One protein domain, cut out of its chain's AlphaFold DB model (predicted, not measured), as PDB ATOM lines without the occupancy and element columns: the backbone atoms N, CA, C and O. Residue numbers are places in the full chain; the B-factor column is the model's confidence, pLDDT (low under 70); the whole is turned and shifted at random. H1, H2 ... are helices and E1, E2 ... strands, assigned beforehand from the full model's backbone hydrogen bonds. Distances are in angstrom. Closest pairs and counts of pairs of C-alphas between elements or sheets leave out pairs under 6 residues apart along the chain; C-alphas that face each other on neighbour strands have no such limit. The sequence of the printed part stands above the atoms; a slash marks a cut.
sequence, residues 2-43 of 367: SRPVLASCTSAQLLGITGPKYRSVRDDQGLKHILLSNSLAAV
ATOM      1  N   SER A   2       9.098  -3.849   8.863       79.38
ATOM      2  CA  SER A   2       7.739  -4.127   9.350       79.38
ATOM      3  C   SER A   2       7.797  -4.672  10.779       79.38
ATOM      4  O   SER A   2       8.589  -5.575  11.057       79.38
ATOM      5  N   ARG A   3       7.040  -4.081  11.707       80.31
ATOM      6  CA  ARG A   3       7.039  -4.450  13.129       80.31
ATOM      7  C   ARG A   3       5.613  -4.435  13.686       80.31
ATOM      8  O   ARG A   3       4.920  -3.435  13.507       80.31
ATOM      9  N   PRO A   4       5.184  -5.480  14.415       84.31
ATOM     10  CA  PRO A   4       3.987  -5.380  15.231       84.31
ATOM     11  C   PRO A   4       4.258  -4.450  16.421       84.31
ATOM     12  O   PRO A   4       5.294  -4.545  17.083       84.31
ATOM     13  N   VAL A   5       3.327  -3.542  16.690       86.31
ATOM     14  CA  VAL A   5       3.361  -2.640  17.842       86.31
ATOM     15  C   VAL A   5       2.840  -3.366  19.069       86.31
ATOM     16  O   VAL A   5       1.714  -3.860  19.054       86.31
ATOM     17  N   LEU A   6       3.640  -3.384  20.136       86.81
ATOM     18  CA  LEU A   6       3.217  -3.882  21.445       86.81
ATOM     19  C   LEU A   6       2.436  -2.813  22.220       86.81
ATOM     20  O   LEU A   6       1.342  -3.069  22.710       86.81
ATOM     21  N   ALA A   7       2.991  -1.601  22.291       85.69
ATOM     22  CA  ALA A   7       2.358  -0.445  22.906       85.69
ATOM     23  C   ALA A   7       2.795   0.852  22.210       85.69
ATOM     24  O   ALA A   7       3.913   0.950  21.703       85.69
ATOM     25  N   SER A   8       1.911   1.851  22.190       86.25
ATOM     26  CA  SER A   8       2.174   3.192  21.664       86.25
ATOM     27  C   SER A   8       1.433   4.233  22.500       86.25
ATOM     28  O   SER A   8       0.207   4.225  22.580       86.25
ATOM     29  N   CYS A   9       2.178   5.136  23.140       87.19
ATOM     30  CA  CYS A   9       1.615   6.193  23.982       87.19
ATOM     31  C   CYS A   9       1.261   7.407  23.120       87.19
ATOM     32  O   CYS A   9       2.030   8.360  23.010       87.19
ATOM     33  N   THR A  10       0.116   7.336  22.452       84.50
ATOM     34  CA  THR A  10      -0.332   8.319  21.462       84.50
ATOM     35  C   THR A  10      -1.846   8.490  21.532       84.50
ATOM     36  O   THR A  10      -2.569   7.568  21.906       84.50
ATOM     37  N   SER A  11      -2.334   9.667  21.147       75.94
ATOM     38  CA  SER A  11      -3.766   9.950  21.005       75.94
ATOM     39  C   SER A  11      -4.367   9.387  19.713       75.94
ATOM     40  O   SER A  11      -5.585   9.391  19.557       75.94
ATOM     41  N   ALA A  12      -3.532   8.935  18.773       74.19
ATOM     42  CA  ALA A  12      -3.956   8.446  17.467       74.19
ATOM     43  C   ALA A  12      -3.173   7.202  17.049       74.19
ATOM     44  O   ALA A  12      -1.970   7.094  17.296       74.19
ATOM     45  N   GLN A  13      -3.853   6.280  16.370       78.81
ATOM     46  CA  GLN A  13      -3.215   5.121  15.765       78.81
ATOM     47  C   GLN A  13      -2.258   5.569  14.654       78.81
ATOM     48  O   GLN A  13      -2.645   6.304  13.748       78.81
ATOM     49  N   LEU A  14      -1.014   5.099  14.717       83.25
ATOM     50  CA  LEU A  14      -0.024   5.284  13.662       83.25
ATOM     51  C   LEU A  14       0.003   4.036  12.770       83.25
ATOM     52  O   LEU A  14      -0.087   2.912  13.275       83.25
ATOM     53  N   LEU A  15       0.162   4.237  11.461       85.19
ATOM     54  CA  LEU A  15       0.328   3.161  10.470       85.19
ATOM     55  C   LEU A  15       1.797   2.968  10.076       85.19
ATOM     56  O   LEU A  15       2.259   1.850   9.849       85.19
ATOM     57  N   GLY A  16       2.546   4.064  10.059       86.00
ATOM     58  CA  GLY A  16       3.976   4.105   9.821       86.00
ATOM     59  C   GLY A  16       4.595   5.279  10.563       86.00
ATOM     60  O   GLY A  16       3.892   6.171  11.044       86.00
ATOM     61  N   ILE A  17       5.912   5.234  10.727       87.56
ATOM     62  CA  ILE A  17       6.681   6.365  11.230       87.56
ATOM     63  C   ILE A  17       8.098   6.341  10.668       87.56
ATOM     64  O   ILE A  17       8.774   5.305  10.656       87.56
ATOM     65  N   THR A  18       8.561   7.525  10.288       84.62
ATOM     66  CA  THR A  18       9.943   7.785   9.897       84.62
ATOM     67  C   THR A  18      10.636   8.672  10.928       84.62
ATOM     68  O   THR A  18      10.087   9.677  11.394       84.62
ATOM     69  N   GLY A  19      11.855   8.298  11.324       85.19
ATOM     70  CA  GLY A  19      12.619   9.067  12.302       85.19
ATOM     71  C   GLY A  19      14.114   8.736  12.369       85.19
ATOM     72  O   GLY A  19      14.550   7.734  11.801       85.19
ATOM     73  N   PRO A  20      14.902   9.553  13.095       88.38
ATOM     74  CA  PRO A  20      14.462  10.691  13.913       88.38
ATOM     75  C   PRO A  20      14.059  11.919  13.077       88.38
ATOM     76  O   PRO A  20      14.491  12.081  11.942       88.38
ATOM     77  N   LYS A  21      13.249  12.828  13.646       80.62
ATOM     78  CA  LYS A  21      12.814  14.067  12.960       80.62
ATOM     79  C   LYS A  21      13.904  15.153  12.882       80.62
ATOM     80  O   LYS A  21      13.663  16.226  12.336       80.62
ATOM     81  N   TYR A  22      15.096  14.889  13.420       81.75
ATOM     82  CA  TYR A  22      16.237  15.803  13.385       81.75
ATOM     83  C   TYR A  22      17.031  15.612  12.095       81.75
ATOM     84  O   TYR A  22      17.676  14.583  11.911       81.75
ATOM     85  N   ARG A  23      17.005  16.614  11.211       75.12
ATOM     86  CA  ARG A  23      17.697  16.540   9.917       75.12
ATOM     87  C   ARG A  23      19.213  16.387  10.052       75.12
ATOM     88  O   ARG A  23      19.770  15.578   9.330       75.12
ATOM     89  N   SER A  24      19.852  17.059  11.012       78.50
ATOM     90  CA  SER A  24      21.295  16.892  11.260       78.50
ATOM     91  C   SER A  24      21.680  15.434  11.524       78.50
ATOM     92  O   SER A  24      22.667  14.947  10.996       78.50
ATOM     93  N   VAL A  25      20.852  14.700  12.274       84.50
ATOM     94  CA  VAL A  25      21.075  13.267  12.511       84.50
ATOM     95  C   VAL A  25      20.819  12.451  11.245       84.50
ATOM     96  O   VAL A  25      21.565  11.521  10.967       84.50
ATOM     97  N   ARG A  26      19.786  12.793  10.467       84.00
ATOM     98  CA  ARG A  26      19.446  12.085   9.222       84.00
ATOM     99  C   ARG A  26      20.540  12.203   8.166       84.00
ATOM    100  O   ARG A  26      20.853  11.205   7.527       84.00
ATOM    101  N   ASP A  27      21.091  13.401   8.002       76.88
ATOM    102  CA  ASP A  27      22.100  13.692   6.984       76.88
ATOM    103  C   ASP A  27      23.451  13.023   7.336       76.88
ATOM    104  O   ASP A  27      24.124  12.525   6.436       76.88
ATOM    105  N   ASP A  28      23.797  12.912   8.629       80.69
ATOM    106  CA  ASP A  28      25.075  12.332   9.084       80.69
ATOM    107  C   ASP A  28      25.015  10.824   9.404       80.69
ATOM    108  O   ASP A  28      25.980  10.094   9.176       80.69
ATOM    109  N   GLN A  29      23.913  10.346   9.992       86.81
ATOM    110  CA  GLN A  29      23.789   8.984  10.547       86.81
ATOM    111  C   GLN A  29      22.677   8.148   9.904       86.81
ATOM    112  O   GLN A  29      22.553   6.955  10.193       86.81
ATOM    113  N   GLY A  30      21.861   8.748   9.039       83.88
ATOM    114  CA  GLY A  30      20.714   8.093   8.428       83.88
ATOM    115  C   GLY A  30      19.490   8.029   9.343       83.88
ATOM    116  O   GLY A  30      19.366   8.725  10.354       83.88
ATOM    117  N   LEU A  31      18.527   7.202   8.947       86.19
ATOM    118  CA  LEU A  31      17.200   7.152   9.553       86.19
ATOM    119  C   LEU A  31      16.597   5.749   9.522       86.19
ATOM    120  O   LEU A  31      17.175   4.802   8.988       86.19
ATOM    121  N   LYS A  32      15.425   5.610  10.142       87.06
ATOM    122  CA  LYS A  32      14.659   4.367  10.191       87.06
ATOM    123  C   LYS A  32      13.222   4.610   9.760       87.06
ATOM    124  O   LYS A  32      12.576   5.548  10.222       87.06
ATOM    125  N   HIS A  33      12.723   3.668   8.968       85.06
ATOM    126  CA  HIS A  33      11.320   3.557   8.592       85.06
ATOM    127  C   HIS A  33      10.709   2.349   9.282       85.06
ATOM    128  O   HIS A  33      11.206   1.217   9.147       85.06
ATOM    129  N   ILE A  34       9.629   2.580  10.014       87.75
ATOM    130  CA  ILE A  34       8.905   1.535  10.724       87.75
ATOM    131  C   ILE A  34       7.485   1.498  10.181       87.75
ATOM    132  O   ILE A  34       6.754   2.478  10.279       87.75
ATOM    133  N   LEU A  35       7.109   0.349   9.626       85.69
ATOM    134  CA  LEU A  35       5.736   0.049   9.248       85.69
ATOM    135  C   LEU A  35       5.090  -0.735  10.393       85.69
ATOM    136  O   LEU A  35       5.663  -1.726  10.852       85.69
ATOM    137  N   LEU A  36       3.925  -0.294  10.859       87.81
ATOM    138  CA  LEU A  36       3.245  -0.851  12.026       87.81
ATOM    139  C   LEU A  36       2.213  -1.880  11.549       87.81
ATOM    140  O   LEU A  36       1.052  -1.561  11.298       87.81
ATOM    141  N   SER A  37       2.655  -3.123  11.354       86.00
ATOM    142  CA  SER A  37       1.901  -4.127  10.585       86.00
ATOM    143  C   SER A  37       0.570  -4.530  11.209       86.00
ATOM    144  O   SER A  37      -0.420  -4.662  10.497       86.00
ATOM    145  N   ASN A  38       0.515  -4.693  12.532       86.06
ATOM    146  CA  ASN A  38      -0.731  -5.001  13.235       86.06
ATOM    147  C   ASN A  38      -1.688  -3.803  13.282       86.06
ATOM    148  O   ASN A  38      -2.898  -4.008  13.277       86.06
ATOM    149  N   SER A  39      -1.171  -2.570  13.287       84.88
ATOM    150  CA  SER A  39      -2.003  -1.378  13.121       84.88
ATOM    151  C   SER A  39      -2.668  -1.371  11.748       84.88
ATOM    152  O   SER A  39      -3.881  -1.203  11.663       84.88
ATOM    153  N   LEU A  40      -1.888  -1.594  10.686       82.12
ATOM    154  CA  LEU A  40      -2.394  -1.647   9.314       82.12
ATOM    155  C   LEU A  40      -3.422  -2.758   9.117       82.12
ATOM    156  O   LEU A  40      -4.481  -2.494   8.564       82.12
ATOM    157  N   ALA A  41      -3.143  -3.963   9.617       84.44
ATOM    158  CA  ALA A  41      -4.053  -5.105   9.512       84.44
ATOM    159  C   ALA A  41      -5.381  -4.908  10.266       84.44
ATOM    160  O   ALA A  41      -6.350  -5.610   9.998       84.44
ATOM    161  N   ALA A  42      -5.421  -3.985  11.227       82.56
ATOM    162  CA  ALA A  42      -6.612  -3.675  12.004       82.56
ATOM    163  C   ALA A  42      -7.396  -2.470  11.459       82.56
ATOM    164  O   ALA A  42      -8.414  -2.092  12.045       82.56
ATOM    165  N   VAL A  43      -6.943  -1.850  10.363       79.75
ATOM    166  CA  VAL A  43      -7.743  -0.851   9.651       79.75
ATOM    167  C   VAL A  43      -8.916  -1.587   8.991       79.75
ATOM    168  O   VAL A  43      -8.688  -2.503   8.207       79.75
TER     169      VAL A  43
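This is residues 2 to 43 of the 367 residues of an uncharacterized protein of Rhynchosporium commune (UniProt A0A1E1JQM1). Residues 2 to 15 make a long loop, with 7 to 12 sticking out, beside a narrow antiparallel two-stranded ribbon, E1 and E2. The ribbon lies along the longest axis, with small helix H1 beyond one end and H2 at the other. The printed part has 42 residues, with two named strands and two named helices in the order E1, H1, E2, H2, class mixed. It is loose, radius of gyration of the C-alphas 12.1 A, and elongated, spanning 35 by 21 by 15 A.

Residues 2 to 3 pair parallel with residues 35 to 36 of E2, residues 32 to 36. E1, residues 16 to 19, is antiparallel to E2 at 162 degrees; N 17 and O 34 are within hydrogen-bond range at 2.9 A. H2, residues 37 to 41, is apart from E1 and from H1, residues 23 to 29. In H1 and H2 every O i to N i+4 pair is within hydrogen-bond range.

E1 begins at C-alpha 16 (3.976, 4.105, 9.821) and spans 10.3 A, H1 9.7 A, E2 12.7 A. H2 ends at C-alpha 41 (-4.053, -5.105, 9.512).

The farthest C-alphas, Asp 28 and Ala 42, are 35.6 A apart. The three links are tight. The printed part has no cut, and no printed residue is under 70 in pLDDT.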